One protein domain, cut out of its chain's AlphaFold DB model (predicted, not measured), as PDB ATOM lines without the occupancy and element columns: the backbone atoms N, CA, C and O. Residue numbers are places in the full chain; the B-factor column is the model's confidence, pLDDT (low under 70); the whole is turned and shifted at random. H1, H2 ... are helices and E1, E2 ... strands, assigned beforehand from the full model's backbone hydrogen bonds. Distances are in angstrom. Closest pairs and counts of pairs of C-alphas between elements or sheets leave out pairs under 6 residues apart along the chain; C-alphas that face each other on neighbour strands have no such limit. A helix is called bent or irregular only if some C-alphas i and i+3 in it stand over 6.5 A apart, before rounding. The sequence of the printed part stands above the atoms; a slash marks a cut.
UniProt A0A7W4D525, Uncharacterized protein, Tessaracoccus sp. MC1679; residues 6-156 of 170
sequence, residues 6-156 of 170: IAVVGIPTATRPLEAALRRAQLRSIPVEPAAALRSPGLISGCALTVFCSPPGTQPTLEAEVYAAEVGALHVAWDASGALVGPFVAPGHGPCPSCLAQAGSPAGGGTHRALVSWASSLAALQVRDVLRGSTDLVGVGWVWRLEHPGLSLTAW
ATOM      1  N   ILE A   6     -32.021  15.086  17.937       98.25
ATOM      2  CA  ILE A   6     -32.080  14.369  19.218       98.25
ATOM      3  C   ILE A   6     -33.271  14.886  20.023       98.25
ATOM      4  O   ILE A   6     -33.377  16.091  20.263       98.25
ATOM      5  N   ALA A   7     -34.142  13.995  20.483       98.38
ATOM      6  CA  ALA A   7     -35.168  14.360  21.452       98.38
ATOM      7  C   ALA A   7     -34.558  14.396  22.856       98.38
ATOM      8  O   ALA A   7     -33.900  13.445  23.266       98.38
ATOM      9  N   VAL A   8     -34.772  15.478  23.604       98.38
ATOM     10  CA  VAL A   8     -34.351  15.601  25.006       98.38
ATOM     11  C   VAL A   8     -35.599  15.705  25.872       98.38
ATOM     12  O   VAL A   8     -36.242  16.751  25.919       98.38
ATOM     13  N   VAL A   9     -35.964  14.607  26.527       98.25
ATOM     14  CA  VAL A   9     -37.239  14.461  27.231       98.25
ATOM     15  C   VAL A   9     -37.070  14.744  28.720       98.25
ATOM     16  O   VAL A   9     -36.359  14.019  29.411       98.25
ATOM     17  N   GLY A  10     -37.744  15.765  29.244       96.81
ATOM     18  CA  GLY A  10     -37.703  16.098  30.670       96.81
ATOM     19  C   GLY A  10     -38.288  17.468  30.993       96.81
ATOM     20  O   GLY A  10     -38.786  18.170  30.118       96.81
ATOM     21  N   ILE A  11     -38.231  17.857  32.268       94.81
ATOM     22  CA  ILE A  11     -38.622  19.210  32.688       94.81
ATOM     23  C   ILE A  11     -37.556  20.240  32.270       94.81
ATOM     24  O   ILE A  11     -36.369  19.903  32.255       94.81
ATOM     25  N   PRO A  12     -37.917  21.514  32.019       94.38
ATOM     26  CA  PRO A  12     -36.977  22.512  31.493       94.38
ATOM     27  C   PRO A  12     -35.699  22.708  32.322       94.38
ATOM     28  O   PRO A  12     -34.632  22.992  31.780       94.38
ATOM     29  N   THR A  13     -35.778  22.567  33.647       93.00
ATOM     30  CA  THR A  13     -34.610  22.675  34.538       93.00
ATOM     31  C   THR A  13     -33.613  21.531  34.350       93.00
ATOM     32  O   THR A  13     -32.420  21.731  34.578       93.00
ATOM     33  N   ALA A  14     -34.076  20.365  33.896       93.00
ATOM     34  CA  ALA A  14     -33.243  19.211  33.597       93.00
ATOM     35  C   ALA A  14     -32.752  19.214  32.137       93.00
ATOM     36  O   ALA A  14     -31.596  18.894  31.878       93.00
ATOM     37  N   THR A  15     -33.576  19.639  31.172       96.81
ATOM     38  CA  THR A  15     -33.187  19.601  29.749       96.81
ATOM     39  C   THR A  15     -32.179  20.689  29.379       96.81
ATOM     40  O   THR A  15     -31.219  20.414  28.660       96.81
ATOM     41  N   ARG A  16     -32.326  21.915  29.909       97.44
ATOM     42  CA  ARG A  16     -31.513  23.076  29.494       97.44
ATOM     43  C   ARG A  16     -29.995  22.856  29.609       97.44
ATOM     44  O   ARG A  16     -29.285  23.212  28.662       97.44
ATOM     45  N   PRO A  17     -29.451  22.299  30.713       97.56
ATOM     46  CA  PRO A  17     -28.021  22.005  30.799       97.56
ATOM     47  C   PRO A  17     -27.551  21.008  29.735       97.56
ATOM     48  O   PRO A  17     -26.488  21.197  29.140       97.56
ATOM     49  N   LEU A  18     -28.355  19.976  29.460       98.06
ATOM     50  CA  LEU A  18     -28.046  18.975  28.445       98.06
ATOM     51  C   LEU A  18     -28.103  19.568  27.033       98.06
ATOM     52  O   LEU A  18     -27.170  19.372  26.262       98.06
ATOM     53  N   GLU A  19     -29.115  20.371  26.707       98.31
ATOM     54  CA  GLU A  19     -29.199  21.081  25.421       98.31
ATOM     55  C   GLU A  19     -27.985  21.992  25.191       98.31
ATOM     56  O   GLU A  19     -27.436  22.062  24.091       98.31
ATOM     57  N   ALA A  20     -27.520  22.682  26.235       98.25
ATOM     58  CA  ALA A  20     -26.310  23.492  26.155       98.25
ATOM     59  C   ALA A  20     -25.051  22.640  25.915       98.25
ATOM     60  O   ALA A  20     -24.152  23.067  25.186       98.25
ATOM     61  N   ALA A  21     -24.963  21.445  26.504       98.38
ATOM     62  CA  ALA A  21     -23.873  20.507  26.248       98.38
ATOM     63  C   ALA A  21     -23.924  19.926  24.823       98.38
ATOM     64  O   ALA A  21     -22.910  19.954  24.128       98.38
ATOM     65  N   LEU A  22     -25.102  19.509  24.350       98.12
ATOM     66  CA  LEU A  22     -25.318  19.016  22.986       98.12
ATOM     67  C   LEU A  22     -24.980  20.084  21.941       98.12
ATOM     68  O   LEU A  22     -24.236  19.813  21.000       98.12
ATOM     69  N   ARG A  23     -25.407  21.333  22.158       97.94
ATOM     70  CA  ARG A  23     -25.058  22.459  21.281       97.94
ATOM     71  C   ARG A  23     -23.547  22.692  21.204       97.94
ATOM     72  O   ARG A  23     -23.030  22.921  20.115       97.94
ATOM     73  N   ARG A  24     -22.824  22.609  22.331       97.56
ATOM     74  CA  ARG A  24     -21.346  22.692  22.346       97.56
ATOM     75  C   ARG A  24     -20.696  21.537  21.582       97.56
ATOM     76  O   ARG A  24     -19.666  21.741  20.952       97.56
ATOM     77  N   ALA A  25     -21.319  20.361  21.595       96.00
ATOM     78  CA  ALA A  25     -20.916  19.204  20.798       96.00
ATOM     79  C   ALA A  25     -21.389  19.264  19.328       96.00
ATOM     80  O   ALA A  25     -21.205  18.289  18.604       96.00
ATOM     81  N   GLN A  26     -21.972  20.387  18.881       96.69
ATOM     82  CA  GLN A  26     -22.525  20.588  17.532       96.69
ATOM     83  C   GLN A  26     -23.664  19.618  17.170       96.69
ATOM     84  O   GLN A  26     -23.918  19.340  15.999       96.69
ATOM     85  N   LEU A  27     -24.385  19.132  18.180       96.69
ATOM     86  CA  LEU A  27     -25.539  18.257  18.032       96.69
ATOM     87  C   LEU A  27     -26.832  19.071  18.140       96.69
ATOM     88  O   LEU A  27     -26.966  19.934  19.011       96.69
ATOM     89  N   ARG A  28     -27.797  18.804  17.251       97.06
ATOM     90  CA  ARG A  28     -29.113  19.454  17.290       97.06
ATOM     91  C   ARG A  28     -30.061  18.664  18.178       97.06
ATOM     92  O   ARG A  28     -30.271  17.475  17.959       97.06
ATOM     93  N   SER A  29     -30.676  19.352  19.127       97.81
ATOM     94  CA  SER A  29     -31.663  18.774  20.032       97.81
ATOM     95  C   SER A  29     -32.968  19.554  20.019       97.81
ATOM     96  O   SER A  29     -32.963  20.763  19.789       97.81
ATOM     97  N   ILE A  30     -34.064  18.867  20.328       97.62
ATOM     98  CA  ILE A  30     -35.334  19.485  20.706       97.62
ATOM     99  C   ILE A  30     -35.688  19.099  22.144       97.62
ATOM    100  O   ILE A  30     -35.742  17.905  22.450       97.62
ATOM    101  N   PRO A  31     -35.923  20.068  23.043       97.94
ATOM    102  CA  PRO A  31     -36.470  19.763  24.352       97.94
ATOM    103  C   PRO A  31     -37.945  19.398  24.214       97.94
ATOM    104  O   PRO A  31     -38.705  20.075  23.520       97.94
ATOM    105  N   VAL A  32     -38.354  18.335  24.893       97.94
ATOM    106  CA  VAL A  32     -39.737  17.870  24.911       97.94
ATOM    107  C   VAL A  32     -40.127  17.581  26.353       97.94
ATOM    108  O   VAL A  32     -39.505  16.774  27.038       97.94
ATOM    109  N   GLU A  33     -41.178  18.229  26.839       97.44
ATOM    110  CA  GLU A  33     -41.727  17.869  28.145       97.44
ATOM    111  C   GLU A  33     -42.446  16.513  28.061       97.44
ATOM    112  O   GLU A  33     -43.150  16.270  27.076       97.44
ATOM    113  N   PRO A  34     -42.367  15.644  29.089       96.94
ATOM    114  CA  PRO A  34     -43.024  14.336  29.054       96.94
ATOM    115  C   PRO A  34     -44.525  14.420  28.745       96.94
ATOM    116  O   PRO A  34     -45.042  13.674  27.918       96.94
ATOM    117  N   ALA A  35     -45.223  15.394  29.339       96.88
ATOM    118  CA  ALA A  35     -46.645  15.610  29.087       96.88
ATOM    119  C   ALA A  35     -46.940  16.028  27.635       96.88
ATOM    120  O   ALA A  35     -48.004  15.707  27.113       96.88
ATOM    121  N   ALA A  36     -46.022  16.745  26.981       97.00
ATOM    122  CA  ALA A  36     -46.153  17.102  25.572       97.00
ATOM    123  C   ALA A  36     -45.898  15.890  24.665       97.00
ATOM    124  O   ALA A  36     -46.692  15.656  23.759       97.00
ATOM    125  N   ALA A  37     -44.868  15.086  24.957       96.56
ATOM    126  CA  ALA A  37     -44.591  13.846  24.229       96.56
ATOM    127  C   ALA A  37     -45.792  12.886  24.263       96.56
ATOM    128  O   ALA A  37     -46.228  12.405  23.224       96.56
ATOM    129  N   LEU A  38     -46.407  12.695  25.437       96.50
ATOM    130  CA  LEU A  38     -47.580  11.825  25.598       96.50
ATOM    131  C   LEU A  38     -48.810  12.289  24.799       96.50
ATOM    132  O   LEU A  38     -49.643  11.469  24.420       96.50
ATOM    133  N   ARG A  39     -48.946  13.596  24.539       97.06
ATOM    134  CA  ARG A  39     -50.031  14.152  23.711       97.06
ATOM    135  C   ARG A  39     -49.728  14.107  22.213       97.06
ATOM    136  O   ARG A  39     -50.588  14.463  21.412       97.06
ATOM    137  N   SER A  40     -48.517  13.727  21.820       94.75
ATOM    138  CA  SER A  40     -48.077  13.708  20.426       94.75
ATOM    139  C   SER A  40     -47.228  12.462  20.147       94.75
ATOM    140  O   SER A  40     -46.014  12.585  19.967       94.75
ATOM    141  N   PRO A  41     -47.856  11.268  20.100       90.69
ATOM    142  CA  PRO A  41     -47.163  10.031  19.740       90.69
ATOM    143  C   PRO A  41     -46.433  10.190  18.404       90.69
ATOM    144  O   PRO A  41     -46.964  10.819  17.487       90.69
ATOM    145  N   GLY A  42     -45.223   9.647  18.280       90.94
ATOM    146  CA  GLY A  42     -44.404   9.834  17.077       90.94
ATOM    147  C   GLY A  42     -43.367  10.954  17.197       90.94
ATOM    148  O   GLY A  42     -42.354  10.936  16.499       90.94
ATOM    149  N   LEU A  43     -43.587  11.931  18.086       92.94
ATOM    150  CA  LEU A  43     -42.732  13.120  18.186       92.94
ATOM    151  C   LEU A  43     -41.275  12.766  18.510       92.94
ATOM    152  O   LEU A  43     -40.351  13.316  17.912       92.94
ATOM    153  N   ILE A  44     -41.071  11.857  19.463       95.56
ATOM    154  CA  ILE A  44     -39.733  11.454  19.917       95.56
ATOM    155  C   ILE A  44     -39.193  10.252  19.136       95.56
ATOM    156  O   ILE A  44     -37.981  10.115  18.986       95.56
ATOM    157  N   SER A  45     -40.074   9.428  18.565       92.12
ATOM    158  CA  SER A  45     -39.707   8.267  17.749       92.12
ATOM    159  C   SER A  45     -39.278   8.627  16.315       92.12
ATOM    160  O   SER A  45     -38.650   7.821  15.642       92.12
ATOM    161  N   GLY A  46     -39.533   9.854  15.848       91.31
ATOM    162  CA  GLY A  46     -38.966  10.377  14.595       91.31
ATOM    163  C   GLY A  46     -37.521  10.891  14.704       91.31
ATOM    164  O   GLY A  46     -36.952  11.343  13.709       91.31
ATOM    165  N   CYS A  47     -36.933  10.888  15.904       96.12
ATOM    166  CA  CYS A  47     -35.573  11.374  16.147       96.12
ATOM    167  C   CYS A  47     -34.523  10.270  15.939       96.12
ATOM    168  O   CYS A  47     -34.831   9.086  15.933       96.12
ATOM    169  N   ALA A  48     -33.254  10.663  15.800       96.56
ATOM    170  CA  ALA A  48     -32.145   9.712  15.663       96.56
ATOM    171  C   ALA A  48     -31.760   9.039  16.992       96.56
ATOM    172  O   ALA A  48     -31.126   7.992  16.990       96.56
ATOM    173  N   LEU A  49     -32.084   9.689  18.111       97.75
ATOM    174  CA  LEU A  49     -31.877   9.204  19.470       97.75
ATOM    175  C   LEU A  49     -32.800   9.982  20.412       97.75
ATOM    176  O   LEU A  49     -33.023  11.182  20.208       97.75
ATOM    177  N   THR A  50     -33.270   9.334  21.477       98.31
ATOM    178  CA  THR A  50     -33.921  10.020  22.600       98.31
ATOM    179  C   THR A  50     -33.018  10.027  23.831       98.31
ATOM    180  O   THR A  50     -32.411   9.018  24.179       98.31
ATOM    181  N   VAL A  51     -32.939  11.163  24.520       98.50
ATOM    182  CA  VAL A  51     -32.288  11.284  25.826       98.50
ATOM    183  C   VAL A  51     -33.335  11.622  26.874       98.50
ATOM    184  O   VAL A  51     -33.943  12.690  26.819       98.50
ATOM    185  N   PHE A  52     -33.539  10.735  27.840       97.88
ATOM    186  CA  PHE A  52     -34.417  10.978  28.977       97.88
ATOM    187  C   PHE A  52     -33.635  11.668  30.092       97.88
ATOM    188  O   PHE A  52     -32.702  11.097  30.651       97.88
ATOM    189  N   CYS A  53     -34.045  12.880  30.460       96.88
ATOM    190  CA  CYS A  53     -33.559  13.608  31.631       96.88
ATOM    191  C   CYS A  53     -34.241  13.112  32.923       96.88
ATOM    192  O   CYS A  53     -34.760  13.901  33.717       96.88
ATOM    193  N   SER A  54     -34.305  11.794  33.089       94.00
ATOM    194  CA  SER A  54     -34.855  11.101  34.248       94.00
ATOM    195  C   SER A  54     -34.209   9.724  34.379       94.00
ATOM    196  O   SER A  54     -33.747   9.164  33.375       94.00
ATOM    197  N   PRO A  55     -34.218   9.129  35.581       93.00
ATOM    198  CA  PRO A  55     -33.760   7.762  35.725       93.00
ATOM    199  C   PRO A  55     -34.593   6.768  34.897       93.00
ATOM    200  O   PRO A  55     -35.759   7.056  34.594       93.00
ATOM    201  N   PRO A  56     -34.030   5.599  34.553       92.31
ATOM    202  CA  PRO A  56     -34.752   4.546  33.842       92.31
ATOM    203  C   PRO A  56     -36.022   4.098  34.566       92.31
ATOM    204  O   PRO A  56     -36.034   3.998  35.792       92.31
ATOM    205  N   GLY A  57     -37.086   3.811  33.815       90.44
ATOM    206  CA  GLY A  57     -38.375   3.381  34.352       90.44
ATOM    207  C   GLY A  57     -39.274   4.508  34.860       90.44
ATOM    208  O   GLY A  57     -40.393   4.235  35.292       90.44
ATOM    209  N   THR A  58     -38.827   5.765  34.808       91.56
ATOM    210  CA  THR A  58     -39.628   6.915  35.266       91.56
ATOM    211  C   THR A  58     -40.707   7.290  34.250       91.56
ATOM    212  O   THR A  58     -41.738   7.850  34.620       91.56
ATOM    213  N   GLN A  59     -40.487   6.997  32.965       93.19
ATOM    214  CA  GLN A  59     -41.402   7.354  31.879       93.19
ATOM    215  C   GLN A  59     -41.792   6.111  31.068       93.19
ATOM    216  O   GLN A  59     -41.541   6.066  29.865       93.19
ATOM    217  N   PRO A  60     -42.418   5.089  31.684       92.69
ATOM    218  CA  PRO A  60     -42.551   3.759  31.085       92.69
ATOM    219  C   PRO A  60     -43.255   3.771  29.724       92.69
ATOM    220  O   PRO A  60     -42.858   3.037  28.824       92.69
ATOM    221  N   THR A  61     -44.264   4.626  29.539       94.56
ATOM    222  CA  THR A  61     -44.977   4.763  28.261       94.56
ATOM    223  C   THR A  61     -44.080   5.326  27.156       94.56
ATOM    224  O   THR A  61     -44.049   4.774  26.062       94.56
ATOM    225  N   LEU A  62     -43.324   6.392  27.440       96.75
ATOM    226  CA  LEU A  62     -42.433   7.022  26.458       96.75
ATOM    227  C   LEU A  62     -41.202   6.158  26.181       96.75
ATOM    228  O   LEU A  62     -40.770   6.033  25.041       96.75
ATOM    229  N   GLU A  63     -40.645   5.537  27.220       95.88
ATOM    230  CA  GLU A  63     -39.537   4.593  27.091       95.88
ATOM    231  C   GLU A  63     -39.941   3.402  26.210       95.88
ATOM    232  O   GLU A  63     -39.176   3.000  25.334       95.88
ATOM    233  N   ALA A  64     -41.155   2.869  26.388       95.00
ATOM    234  CA  ALA A  64     -41.688   1.805  25.543       95.00
ATOM    235  C   ALA A  64     -41.911   2.256  24.091       95.00
ATOM    236  O   ALA A  64     -41.586   1.493  23.184       95.00
ATOM    237  N   GLU A  65     -42.413   3.476  23.857       95.88
ATOM    238  CA  GLU A  65     -42.558   4.042  22.505       95.88
ATOM    239  C   GLU A  65     -41.206   4.110  21.784       95.88
ATOM    240  O   GLU A  65     -41.060   3.587  20.680       95.88
ATOM    241  N   VAL A  66     -40.198   4.709  22.425       96.69
ATOM    242  CA  VAL A  66     -38.847   4.855  21.858       96.69
ATOM    243  C   VAL A  66     -38.208   3.496  21.586       96.69
ATOM    244  O   VAL A  66     -37.564   3.307  20.554       96.69
ATOM    245  N   TYR A  67     -38.393   2.543  22.501       95.94
ATOM    246  CA  TYR A  67     -37.872   1.192  22.344       95.94
ATOM    247  C   TYR A  67     -38.545   0.458  21.179       95.94
ATOM    248  O   TYR A  67     -37.853  -0.128  20.355       95.94
ATOM    249  N   ALA A  68     -39.877   0.518  21.073       94.75
ATOM    250  CA  ALA A  68     -40.629  -0.116  19.990       94.75
ATOM    251  C   ALA A  68     -40.325   0.489  18.609       94.75
ATOM    252  O   ALA A  68     -40.416  -0.213  17.607       94.75
ATOM    253  N   ALA A  69     -39.946   1.768  18.558       95.44
ATOM    254  CA  ALA A  69     -39.546   2.459  17.336       95.44
ATOM    255  C   ALA A  69     -38.068   2.251  16.948       95.44
ATOM    256  O   ALA A  69     -37.606   2.869  15.994       95.44
ATOM    257  N   GLU A  70     -37.314   1.433  17.693       95.06
ATOM    258  CA  GLU A  70     -35.888   1.149  17.448       95.06
ATOM    259  C   GLU A  70     -34.963   2.387  17.467       95.06
ATOM    260  O   GLU A  70     -33.828   2.331  17.002       95.06
ATOM    261  N   VAL A  71     -35.404   3.504  18.056       94.31
ATOM    262  CA  VAL A  71     -34.641   4.772  18.098       94.31
ATOM    263  C   VAL A  71     -33.477   4.726  19.089       94.31
ATOM    264  O   VAL A  71     -32.467   5.410  18.927       94.31
ATOM    265  N   GLY A  72     -33.618   3.920  20.138       95.31
ATOM    266  CA  GLY A  72     -32.688   3.893  21.258       95.31
ATOM    267  C   GLY A  72     -32.876   5.068  22.224       95.31
ATOM    268  O   GLY A  72     -33.323   6.164  21.868       95.31
ATOM    269  N   ALA A  73     -32.539   4.824  23.485       96.88
ATOM    270  CA  ALA A  73     -32.708   5.772  24.573       96.88
ATOM    271  C   ALA A  73     -31.462   5.817  25.454       96.88
ATOM    272  O   ALA A  73     -30.974   4.774  25.876       96.88
ATOM    273  N   LEU A  74     -30.976   7.018  25.765       97.62
ATOM    274  CA  LEU A  74     -29.972   7.251  26.805       97.62
ATOM    275  C   LEU A  74     -30.635   7.923  28.008       97.62
ATOM    276  O   LEU A  74     -31.383   8.885  27.845       97.62
ATOM    277  N   HIS A  75     -30.330   7.466  29.217       97.00
ATOM    278  CA  HIS A  75     -30.821   8.101  30.440       97.00
ATOM    279  C   HIS A  75     -29.776   9.024  31.058       97.00
ATOM    280  O   HIS A  75     -28.582   8.731  31.066       97.00
ATOM    281  N   VAL A  76     -30.229  10.155  31.583       97.12
ATOM    282  CA  VAL A  76     -29.397  11.114  32.301       97.12
ATOM    283  C   VAL A  76     -30.209  11.666  33.458       97.12
ATOM    284  O   VAL A  76     -31.311  12.167  33.266       97.12
ATOM    285  N   ALA A  77     -29.676  11.604  34.669       95.56
ATOM    286  CA  ALA A  77     -30.350  12.135  35.846       95.56
ATOM    287  C   ALA A  77     -29.344  12.742  36.816       95.56
ATOM    288  O   ALA A  77     -28.170  12.377  36.818       95.56
ATOM    289  N   TRP A  78     -29.797  13.671  37.646       95.19
ATOM    290  CA  TRP A  78     -29.001  14.231  38.727       95.19
ATOM    291  C   TRP A  78     -29.898  14.839  39.796       95.19
ATOM    292  O   TRP A  78     -31.010  15.280  39.506       95.19
ATOM    293  N   ASP A  79     -29.367  14.920  41.007       93.25
ATOM    294  CA  ASP A  79     -29.954  15.645  42.122       93.25
ATOM    295  C   ASP A  79     -28.871  16.423  42.902       93.25
ATOM    296  O   ASP A  79     -27.838  16.826  42.351       93.25
ATOM    297  N   ALA A  80     -29.130  16.731  44.175       94.19
ATOM    298  CA  ALA A  80     -28.182  17.421  45.047       94.19
ATOM    299  C   ALA A  80     -27.003  16.542  45.511       94.19
ATOM    300  O   ALA A  80     -25.993  17.080  45.962       94.19
ATOM    301  N   SER A  81     -27.126  15.221  45.415       94.31
ATOM    302  CA  SER A  81     -26.213  14.230  45.995       94.31
ATOM    303  C   SER A  81     -25.539  13.333  44.961       94.31
ATOM    304  O   SER A  81     -24.413  12.891  45.178       94.31
ATOM    305  N   GLY A  82     -26.179  13.094  43.817       94.31
ATOM    306  CA  GLY A  82     -25.635  12.222  42.791       94.31
ATOM    307  C   GLY A  82     -26.105  12.535  41.379       94.31
ATOM    308  O   GLY A  82     -27.001  13.345  41.145       94.31
ATOM    309  N   ALA A  83     -25.445  11.907  40.416       95.88
ATOM    310  CA  ALA A  83     -25.794  11.962  39.012       95.88
ATOM    311  C   ALA A  83     -25.528  10.628  38.317       95.88
ATOM    312  O   ALA A  83     -24.672   9.849  38.734       95.88
ATOM    313  N   LEU A  84     -26.273  10.397  37.243       96.06
ATOM    314  CA  LEU A  84     -26.281   9.195  36.433       96.06
ATOM    315  C   LEU A  84     -26.210   9.575  34.949       96.06
ATOM    316  O   LEU A  84     -26.953  10.449  34.498       96.06
ATOM    317  N   VAL A  85     -25.364   8.877  34.191       97.81
ATOM    318  CA  VAL A  85     -25.369   8.870  32.722       97.81
ATOM    319  C   VAL A  85     -25.385   7.426  32.246       97.81
ATOM    320  O   VAL A  85     -24.466   6.663  32.529       97.81
ATOM    321  N   GLY A  86     -26.425   7.059  31.513       95.81
ATOM    322  CA  GLY A  86     -26.746   5.689  31.156       95.81
ATOM    323  C   GLY A  86     -27.946   5.141  31.944       95.81
ATOM    324  O   GLY A  86     -28.448   5.792  32.861       95.81
ATOM    325  N   PRO A  87     -28.427   3.948  31.573       95.69
ATOM    326  CA  PRO A  87     -27.941   3.150  30.462       95.69
ATOM    327  C   PRO A  87     -28.390   3.706  29.112       95.69
ATOM    328  O   PRO A  87     -29.336   4.492  29.023       95.69
ATOM    329  N   PHE A  88     -27.686   3.292  28.065       96.19
ATOM    330  CA  PHE A  88     -28.232   3.253  26.720       96.19
ATOM    331  C   PHE A  88     -29.001   1.940  26.533       96.19
ATOM    332  O   PHE A  88     -28.499   0.861  26.872       96.19
ATOM    333  N   VAL A  89     -30.215   2.035  25.997       94.50
ATOM    334  CA  VAL A  89     -31.088   0.892  25.720       94.50
ATOM    335  C   VAL A  89     -31.688   0.999  24.328       94.50
ATOM    336  O   VAL A  89     -32.158   2.058  23.920       94.50
ATOM    337  N   ALA A  90     -31.695  -0.111  23.603       94.62
ATOM    338  CA  ALA A  90     -32.368  -0.258  22.318       94.62
ATOM    339  C   ALA A  90     -32.725  -1.738  22.102       94.62
ATOM    340  O   ALA A  90     -32.169  -2.610  22.781       94.62
ATOM    341  N   PRO A  91     -33.628  -2.077  21.172       93.56
ATOM    342  CA  PRO A  91     -33.828  -3.464  20.765       93.56
ATOM    343  C   PRO A  91     -32.502  -4.149  20.404       93.56
ATOM    344  O   PRO A  91     -31.630  -3.569  19.756       93.56
ATOM    345  N   GLY A  92     -32.297  -5.362  20.925       90.50
ATOM    346  CA  GLY A  92     -31.044  -6.117  20.804       90.50
ATOM    347  C   GLY A  92     -29.913  -5.657  21.738       90.50
ATOM    348  O   GLY A  92     -29.017  -6.446  22.046       90.50
ATOM    349  N   HIS A  93     -29.984  -4.440  22.283       89.25
ATOM    350  CA  HIS A  93     -28.906  -3.792  23.032       89.25
ATOM    351  C   HIS A  93     -29.345  -3.469  24.467       89.25
ATOM    352  O   HIS A  93     -30.049  -2.495  24.730       89.25
ATOM    353  N   GLY A  94     -28.900  -4.292  25.419       85.50
ATOM    354  CA  GLY A  94     -29.209  -4.109  26.839       85.50
ATOM    355  C   GLY A  94     -30.636  -4.535  27.234       85.50
ATOM    356  O   GLY A  94     -31.321  -5.228  26.471       85.50
ATOM    357  N   PRO A  95     -31.061  -4.213  28.467       91.44
ATOM    358  CA  PRO A  95     -32.406  -4.482  28.975       91.44
ATOM    359  C   PRO A  95     -33.453  -3.526  28.386       91.44
ATOM    360  O   PRO A  95     -33.170  -2.362  28.125       91.44
ATOM    361  N   CYS A  96     -34.690  -3.996  28.220       93.31
ATOM    362  CA  CYS A  96     -35.810  -3.131  27.846       93.31
ATOM    363  C   CYS A  96     -36.301  -2.281  29.032       93.31
ATOM    364  O   CYS A  96     -36.015  -2.615  30.187       93.31
ATOM    365  N   PRO A  97     -37.137  -1.257  28.783       91.12
ATOM    366  CA  PRO A  97     -37.734  -0.429  29.837       91.12
ATOM    367  C   PRO A  97     -38.426  -1.222  30.960       91.12
ATOM    368  O   PRO A  97     -38.284  -0.906  32.138       91.12
ATOM    369  N   SER A  98     -39.105  -2.327  30.630       89.75
ATOM    370  CA  SER A  98     -39.744  -3.195  31.637       89.75
ATOM    371  C   SER A  98     -38.734  -3.887  32.566       89.75
ATOM    372  O   SER A  98     -39.025  -4.147  33.739       89.75
ATOM    373  N   CYS A  99     -37.529  -4.184  32.075       90.31
ATOM    374  CA  CYS A  99     -36.434  -4.691  32.902       90.31
ATOM    375  C   CYS A  99     -35.805  -3.576  33.754       90.31
ATOM    376  O   CYS A  99     -35.429  -3.834  34.895       90.31
ATOM    377  N   LEU A 100     -35.755  -2.344  33.238       85.06
ATOM    378  CA  LEU A 100     -35.191  -1.178  33.925       85.06
ATOM    379  C   LEU A 100     -36.028  -0.691  35.115       85.06
ATOM    380  O   LEU A 100     -35.458  -0.287  36.126       85.06
ATOM    381  N   ALA A 101     -37.360  -0.768  35.022       75.00
ATOM    382  CA  ALA A 101     -38.304  -0.187  35.986       75.00
ATOM    383  C   ALA A 101     -38.208  -0.698  37.443       75.00
ATOM    384  O   ALA A 101     -38.934  -0.221  38.310       75.00
ATOM    385  N   GLN A 102     -37.337  -1.668  37.734       61.03
ATOM    386  CA  GLN A 102     -37.132  -2.219  39.080       61.03
ATOM    387  C   GLN A 102     -35.883  -1.678  39.787       61.03
ATOM    388  O   GLN A 102     -35.734  -1.877  40.994       61.03
ATOM    389  N   ALA A 103     -34.982  -1.003  39.071       61.19
ATOM    390  CA  ALA A 103     -33.768  -0.461  39.659       61.19
ATOM    391  C   ALA A 103     -34.091   0.850  40.389       61.19
ATOM    392  O   ALA A 103     -34.295   1.889  39.760       61.19
ATOM    393  N   GLY A 104     -34.147   0.790  41.723       56.22
ATOM    394  CA  GLY A 104     -34.328   1.963  42.574       56.22
ATOM    395  C   GLY A 104     -33.322   3.047  42.199       56.22
ATOM    396  O   GLY A 104     -32.119   2.887  42.392       56.22
ATOM    397  N   SER A 105     -33.818   4.133  41.621       57.06
ATOM    398  CA  SER A 105     -32.999   5.266  41.218       57.06
ATOM    399  C   SER A 105     -33.210   6.427  42.182       57.06
ATOM    400  O   SER A 105     -34.314   6.582  42.712       57.06
ATOM    401  N   PRO A 106     -32.173   7.237  42.448       52.69
ATOM    402  CA  PRO A 106     -32.297   8.356  43.366       52.69
ATOM    403  C   PRO A 106     -33.339   9.353  42.839       52.69
ATOM    404  O   PRO A 106     -33.244   9.847  41.718       52.69
ATOM    405  N   ALA A 107     -34.356   9.604  43.662       54.09
ATOM    406  CA  ALA A 107     -35.420  10.580  43.439       54.09
ATOM    407  C   ALA A 107     -35.205  11.806  44.346       54.09
ATOM    408  O   ALA A 107     -36.125  12.265  45.024       54.09
ATOM    409  N   GLY A 108     -33.962  12.284  44.441       55.75
ATOM    410  CA  GLY A 108     -33.633  13.442  45.261       55.75
ATOM    411  C   GLY A 108     -34.145  14.741  44.641       55.75
ATOM    412  O   GLY A 108     -34.089  14.946  43.430       55.75
ATOM    413  N   GLY A 109     -34.635  15.650  45.483       68.62
ATOM    414  CA  GLY A 109     -34.851  17.042  45.096       68.62
ATOM    415  C   GLY A 109     -33.540  17.838  45.088       68.62
ATOM    416  O   GLY A 109     -32.577  17.492  45.774       68.62
ATOM    417  N   GLY A 110     -33.518  18.948  44.350       80.19
ATOM    418  CA  GLY A 110     -32.377  19.869  44.301       80.19
ATOM    419  C   GLY A 110     -31.350  19.541  43.216       80.19
ATOM    420  O   GLY A 110     -31.509  18.607  42.438       80.19
ATOM    421  N   THR A 111     -30.303  20.362  43.118       89.00
ATOM    422  CA  THR A 111     -29.269  20.227  42.080       89.00
ATOM    423  C   THR A 111     -27.910  20.669  42.604       89.00
ATOM    424  O   THR A 111     -27.809  21.750  43.185       89.00
ATOM    425  N   HIS A 112     -26.855  19.902  42.323       94.19
ATOM    426  CA  HIS A 112     -25.470  20.316  42.562       94.19
ATOM    427  C   HIS A 112     -24.769  20.685  41.246       94.19
ATOM    428  O   HIS A 112     -24.694  19.880  40.318       94.19
ATOM    429  N   ARG A 113     -24.206  21.898  41.151       95.62
ATOM    430  CA  ARG A 113     -23.681  22.449  39.882       95.62
ATOM    431  C   ARG A 113     -22.616  21.565  39.218       95.62
ATOM    432  O   ARG A 113     -22.620  21.438  37.995       95.62
ATOM    433  N   ALA A 114     -21.720  20.955  39.998       96.00
ATOM    434  CA  ALA A 114     -20.679  20.085  39.446       96.00
ATOM    435  C   ALA A 114     -21.265  18.799  38.840       96.00
ATOM    436  O   ALA A 114     -20.844  18.394  37.758       96.00
ATOM    437  N   LEU A 115     -22.283  18.222  39.486       96.19
ATOM    438  CA  LEU A 115     -22.965  17.014  39.019       96.19
ATOM    439  C   LEU A 115     -23.725  17.290  37.720       96.19
ATOM    440  O   LEU A 115     -23.575  16.551  36.752       96.19
ATOM    441  N   VAL A 116     -24.446  18.416  37.664       96.81
ATOM    442  CA  VAL A 116     -25.131  18.889  36.450       96.81
ATOM    443  C   VAL A 116     -24.140  19.055  35.294       96.81
ATOM    444  O   VAL A 116     -24.377  18.578  34.184       96.81
ATOM    445  N   SER A 117     -23.016  19.733  35.543       97.69
ATOM    446  CA  SER A 117     -21.998  19.993  34.520       97.69
ATOM    447  C   SER A 117     -21.361  18.703  34.005       97.69
ATOM    448  O   SER A 117     -21.154  18.563  32.799       97.69
ATOM    449  N   TRP A 118     -21.051  17.768  34.903       97.81
ATOM    450  CA  TRP A 118     -20.489  16.469  34.549       97.81
ATOM    451  C   TRP A 118     -21.479  15.625  33.751       97.81
ATOM    452  O   TRP A 118     -21.159  15.233  32.631       97.81
ATOM    453  N   ALA A 119     -22.691  15.422  34.272       97.50
ATOM    454  CA  ALA A 119     -23.687  14.551  33.659       97.50
ATOM    455  C   ALA A 119     -24.079  15.037  32.262       97.50
ATOM    456  O   ALA A 119     -24.064  14.266  31.308       97.50
ATOM    457  N   SER A 120     -24.352  16.339  32.114       98.38
ATOM    458  CA  SER A 120     -24.692  16.927  30.812       98.38
ATOM    459  C   SER A 120     -23.552  16.814  29.796       98.38
ATOM    460  O   SER A 120     -23.797  16.520  28.626       98.38
ATOM    461  N   SER A 121     -22.302  17.020  30.223       98.50
ATOM    462  CA  SER A 121     -21.144  16.951  29.325       98.50
ATOM    463  C   SER A 121     -20.832  15.511  28.908       98.50
ATOM    464  O   SER A 121     -20.622  15.262  27.724       98.50
ATOM    465  N   LEU A 122     -20.851  14.561  29.849       98.25
ATOM    466  CA  LEU A 122     -20.646  13.142  29.556       98.25
ATOM    467  C   LEU A 122     -21.773  12.586  28.677       98.25
ATOM    468  O   LEU A 122     -21.494  11.903  27.697       98.25
ATOM    469  N   ALA A 123     -23.029  12.944  28.954       98.50
ATOM    470  CA  ALA A 123     -24.156  12.562  28.111       98.50
ATOM    471  C   ALA A 123     -24.000  13.070  26.673       98.50
ATOM    472  O   ALA A 123     -24.213  12.313  25.735       98.50
ATOM    473  N   ALA A 124     -23.572  14.320  26.472       98.44
ATOM    474  CA  ALA A 124     -23.351  14.848  25.127       98.44
ATOM    475  C   ALA A 124     -22.244  14.097  24.360       98.44
ATOM    476  O   ALA A 124     -22.368  13.901  23.150       98.44
ATOM    477  N   LEU A 125     -21.185  13.650  25.049       97.94
ATOM    478  CA  LEU A 125     -20.153  12.791  24.455       97.94
ATOM    479  C   LEU A 125     -20.733  11.430  24.056       97.94
ATOM    480  O   LEU A 125     -20.558  11.008  22.918       97.94
ATOM    481  N   GLN A 126     -21.497  10.808  24.951       98.00
ATOM    482  CA  GLN A 126     -22.105   9.500  24.719       98.00
ATOM    483  C   GLN A 126     -23.148   9.527  23.603       98.00
ATOM    484  O   GLN A 126     -23.165   8.640  22.761       98.00
ATOM    485  N   VAL A 127     -23.956  10.586  23.505       98.12
ATOM    486  CA  VAL A 127     -24.862  10.790  22.364       98.12
ATOM    487  C   VAL A 127     -24.082  10.827  21.051       98.12
ATOM    488  O   VAL A 127     -24.482  10.193  20.079       98.12
ATOM    489  N   ARG A 128     -22.957  11.550  21.002       97.31
ATOM    490  CA  ARG A 128     -22.125  11.613  19.794       97.31
ATOM    491  C   ARG A 128     -21.579  10.239  19.411       97.31
ATOM    492  O   ARG A 128     -21.529   9.934  18.222       97.31
ATOM    493  N   ASP A 129     -21.159   9.449  20.388       97.12
ATOM    494  CA  ASP A 129     -20.602   8.124  20.136       97.12
ATOM    495  C   ASP A 129     -21.709   7.155  19.684       97.12
ATOM    496  O   ASP A 129     -21.538   6.470  18.671       97.12
ATOM    497  N   VAL A 130     -22.893   7.193  20.312       96.44
ATOM    498  CA  VAL A 130     -24.069   6.408  19.894       96.44
ATOM    499  C   VAL A 130     -24.442   6.712  18.445       96.44
ATOM    500  O   VAL A 130     -24.630   5.791  17.654       96.44
ATOM    501  N   LEU A 131     -24.471   7.990  18.050       95.94
ATOM    502  CA  LEU A 131     -24.754   8.393  16.664       95.94
ATOM    503  C   LEU A 131     -23.683   7.925  15.659       95.94
ATOM    504  O   LEU A 131     -23.940   7.895  14.456       95.94
ATOM    505  N   ARG A 132     -22.491   7.547  16.133       95.81
ATOM    506  CA  ARG A 132     -21.424   6.914  15.341       95.81
ATOM    507  C   ARG A 132     -21.472   5.383  15.388       95.81
ATOM    508  O   ARG A 132     -20.606   4.744  14.798       95.81
ATOM    509  N   GLY A 133     -22.455   4.802  16.073       94.19
ATOM    510  CA  GLY A 133     -22.607   3.358  16.236       94.19
ATOM    511  C   GLY A 133     -21.719   2.754  17.326       94.19
ATOM    512  O   GLY A 133     -21.387   1.575  17.242       94.19
ATOM    513  N   SER A 134     -21.301   3.531  18.332       94.31
ATOM    514  CA  SER A 134     -20.454   3.047  19.428       94.31
ATOM    515  C   SER A 134     -20.926   3.575  20.780       94.31
ATOM    516  O   SER A 134     -21.160   4.763  20.940       94.31
ATOM    517  N   THR A 135     -21.053   2.721  21.789       93.75
ATOM    518  CA  THR A 135     -21.188   3.174  23.178       93.75
ATOM    519  C   THR A 135     -20.778   2.060  24.123       93.75
ATOM    520  O   THR A 135     -21.040   0.884  23.871       93.75
ATOM    521  N   ASP A 136     -20.132   2.436  25.218       93.44
ATOM    522  CA  ASP A 136     -19.831   1.560  26.343       93.44
ATOM    523  C   ASP A 136     -20.990   1.486  27.351       93.44
ATOM    524  O   ASP A 136     -20.917   0.711  28.296       93.44
ATOM    525  N   LEU A 137     -22.078   2.242  27.142       95.62
ATOM    526  CA  LEU A 137     -23.206   2.349  28.073       95.62
ATOM    527  C   LEU A 137     -24.372   1.401  27.771       95.62
ATOM    528  O   LEU A 137     -25.473   1.590  28.288       95.62
ATOM    529  N   VAL A 138     -24.171   0.368  26.948       94.31
ATOM    530  CA  VAL A 138     -25.227  -0.619  26.671       94.31
ATOM    531  C   VAL A 138     -25.568  -1.384  27.951       94.31
ATOM    532  O   VAL A 138     -24.790  -2.211  28.419       94.31
ATOM    533  N   GLY A 139     -26.745  -1.118  28.523       89.88
ATOM    534  CA  GLY A 139     -27.178  -1.743  29.778       89.88
ATOM    535  C   GLY A 139     -26.321  -1.403  31.005       89.88
ATOM    536  O   GLY A 139     -26.470  -2.048  32.039       89.88
ATOM    537  N   VAL A 140     -25.448  -0.396  30.926       93.94
ATOM    538  CA  VAL A 140     -24.611   0.070  32.042       93.94
ATOM    539  C   VAL A 140     -24.560   1.591  32.074       93.94
ATOM    540  O   VAL A 140     -24.847   2.255  31.085       93.94
ATOM    541  N   GLY A 141     -24.202   2.166  33.214       95.44
ATOM    542  CA  GLY A 141     -24.227   3.611  33.395       95.44
ATOM    543  C   GLY A 141     -23.238   4.064  34.445       95.44
ATOM    544  O   GLY A 141     -22.987   3.372  35.431       95.44
ATOM    545  N   TRP A 142     -22.686   5.247  34.218       97.06
ATOM    546  CA  TRP A 142     -21.793   5.911  35.150       97.06
ATOM    547  C   TRP A 142     -22.595   6.647  36.204       97.06
ATOM    548  O   TRP A 142     -23.482   7.437  35.885       97.06
ATOM    549  N   VAL A 143     -22.230   6.431  37.459       95.81
ATOM    550  CA  VAL A 143     -22.807   7.090  38.619       95.81
ATOM    551  C   VAL A 143     -21.715   7.893  39.314       95.81
ATOM    552  O   VAL A 143     -20.641   7.374  39.620       95.81
ATOM    553  N   TRP A 144     -22.005   9.159  39.595       95.94
ATOM    554  CA  TRP A 144     -21.213   9.980  40.504       95.94
ATOM    555  C   TRP A 144     -22.055  10.304  41.732       95.94
ATOM    556  O   TRP A 144     -23.109  10.918  41.611       95.94
ATOM    557  N   ARG A 145     -21.596   9.886  42.909       95.12
ATOM    558  CA  ARG A 145     -22.195  10.187  44.215       95.12
ATOM    559  C   ARG A 145     -21.229  11.051  45.010       95.12
ATOM    560  O   ARG A 145     -20.050  10.726  45.048       95.12
ATOM    561  N   LEU A 146     -21.687  12.137  45.623       93.81
ATOM    562  CA  LEU A 146     -20.809  13.027  46.396       93.81
ATOM    563  C   LEU A 146     -20.352  12.387  47.708       93.81
ATOM    564  O   LEU A 146     -19.277  12.711  48.207       93.81
ATOM    565  N   GLU A 147     -21.150  11.469  48.254       93.88
ATOM    566  CA  GLU A 147     -20.847  10.746  49.484       93.88
ATOM    567  C   GLU A 147     -19.830   9.603  49.295       93.88
ATOM    568  O   GLU A 147     -19.320   9.068  50.277       93.88
ATOM    569  N   HIS A 148     -19.488   9.259  48.046       91.12
ATOM    570  CA  HIS A 148     -18.502   8.232  47.711       91.12
ATOM    571  C   HIS A 148     -17.379   8.823  46.842       91.12
ATOM    572  O   HIS A 148     -17.655   9.542  45.884       91.12
ATOM    573  N   PRO A 149     -16.098   8.525  47.106       87.31
ATOM    574  CA  PRO A 149     -15.024   8.988  46.237       87.31
ATOM    575  C   PRO A 149     -15.085   8.293  44.866       87.31
ATOM    576  O   PRO A 149     -15.150   7.069  44.780       87.31
ATOM    577  N   GLY A 150     -14.984   9.082  43.794       90.38
ATOM    578  CA  GLY A 150     -14.843   8.585  42.422       90.38
ATOM    579  C   GLY A 150     -16.158   8.337  41.674       90.38
ATOM    580  O   GLY A 150     -17.231   8.784  42.076       90.38
ATOM    581  N   LEU A 151     -16.033   7.660  40.530       95.44
ATOM    582  CA  LEU A 151     -17.146   7.234  39.682       95.44
ATOM    583  C   LEU A 151     -17.358   5.730  39.852       95.44
ATOM    584  O   LEU A 151     -16.389   4.973  39.913       95.44
ATOM    585  N   SER A 152     -18.613   5.297  39.879       95.06
ATOM    586  CA  SER A 152     -18.976   3.883  39.869       95.06
ATOM    587  C   SER A 152     -19.778   3.533  38.622       95.06
ATOM    588  O   SER A 152     -20.414   4.389  38.008       95.06
ATOM    589  N   LEU A 153     -19.732   2.261  38.236       94.56
ATOM    590  CA  LEU A 153     -20.614   1.710  37.218       94.56
ATOM    591  C   LEU A 153     -21.786   1.023  37.899       94.56
ATOM    592  O   LEU A 153     -21.618   0.292  38.876       94.56
ATOM    593  N   THR A 154     -22.973   1.227  37.353       92.31
ATOM    594  CA  THR A 154     -24.145   0.429  37.681       92.31
ATOM    595  C   THR A 154     -24.599  -0.313  36.431       92.31
ATOM    596  O   THR A 154     -24.540   0.221  35.322       92.31
ATOM    597  N   ALA A 155     -24.970  -1.578  36.604       91.19
ATOM    598  CA  ALA A 155     -25.378  -2.460  35.525       91.19
ATOM    599  C   ALA A 155     -26.864  -2.775  35.662       91.19
ATOM    600  O   ALA A 155     -27.344  -3.093  36.750       91.19
ATOM    601  N   TRP A 156     -27.573  -2.738  34.540       90.12
ATOM    602  CA  TRP A 156     -28.954  -3.174  34.446       90.12
ATOM    603  C   TRP A 156     -29.013  -4.480  33.676       90.12
ATOM    604  O   TRP A 156     -28.547  -4.594  32.541       90.12
TER     605      TRP A 156
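What this domain is: This is residues 6 to 156 of the 170 residues of an uncharacterized protein of Tessaracoccus sp. MC1679 (UniProt A0A7W4D525). A twisted sheet of seven strands forms the core, with the long helix H5 and the shorter H1 covering one face and the small helix H3 over part of the opposite face. The sheet curls round H1, H5 runs along E4 and E5, and the very short helices H2 and H4 both pack on H3. The printed part has 151 residues, with five named helices and seven named strands in the order E1 H1 E2 H2 E3 H3 E4 E5 H4 H5 E6 E7. The sheet's order is E2, E1, E3, E4, E5, E6, E7, parallel from E2 to E4 and antiparallel from E4 to E7, a mixed sheet in a domain of mixed class, helices and strands. The whole is compact, with a radius of gyration of the C-alphas of 13.8 A and spans of 40 by 30 by 30 A.

How they stand to each other: In the sheet, edge strand E2, residues 28 to 32, is parallel to E1, residues 6 to 9, with N 8 and O 30 at 2.9 A. E1 is parallel to E3, residues 49 to 52, with N 9 and O 51 at 2.8 A. E3 is parallel to E4, residues 73 to 78, with N 74 and O 50 at 2.9 A. E4 and E5, residues 82 to 89, form an antiparallel hairpin, with N 86 and O 75 at 2.8 A. E5 is antiparallel to E6, residues 140 to 145, with N 85 and O 142 at 2.9 A. E6 and edge strand E7, residues 151 to 155, form a second antiparallel hairpin, with N 143 and O 152 at 2.8 A. H5, residues 113 to 131, is on one face at a height over the sheet of 7.8 A; it lies over E4 and E5 and along the strands, at 5 degrees to E4 on the local plane. H1, residues 12 to 24, is on the sheet, which curls round it; its residues 17 to 22 touch H5, closest at the C-alphas of Leu 18 and Ser 120, 4.6 A, at a steep tilt of 56 degrees, the same way. H3, residues 60 to 68, is on the opposite face from H5, over E3 and E4, at a height over the sheet of 9.9 A. H2, residues 34 to 38, only grazes the sheet and touches H3, closest at the C-alphas of Leu 38 and Leu 62, 7.1 A. H4, residues 97 to 100, is only just not on the sheet, with 4 pairs of C-alphas within 10 A, and touches H3 at the C-alphas of Glu 63 and Pro 97, 6.0 A. E1, H1, E2 and E3, H3, E4 are strand-helix-strand units, two parallel neighbour strands with a helix between them in the chain; E2, H2, E3 is a split one, with E1 between its strands; the three crossovers are right-handed. Every O i to N i+4 pair is within hydrogen-bond range in H2, H3 and H5, and 7 of 9 are in H1; H4 is too short for such a pair.

Where its parts are: E5, 21.2 A from first to last C-alpha, is the longest strand by residues; E4 measures 16.9 A and E6 16.0 A. H5 measures 27.2 A, from C-alpha 113 at (-23.681, 22.449, 39.882) to C-alpha 131 at (-24.754, 8.393, 16.664). H1 measures 18.1 A and is only just irregular: C-alphas 14 and 17 are 6.6 A apart. E1 begins at C-alpha 6, (-32.080, 14.369, 19.218), and E7 ends at C-alpha 155, (-25.378, -2.460, 35.525).

The domain as a whole: The two C-alphas farthest apart, those of Ser 40 and Pro 149, are 42.2 A from each other. The printed part has no cut. The link from H4 to H5, residues 101 to 112, is long. The mean pLDDT of the printed part is 93.0; residues 102 to 109 are under 70.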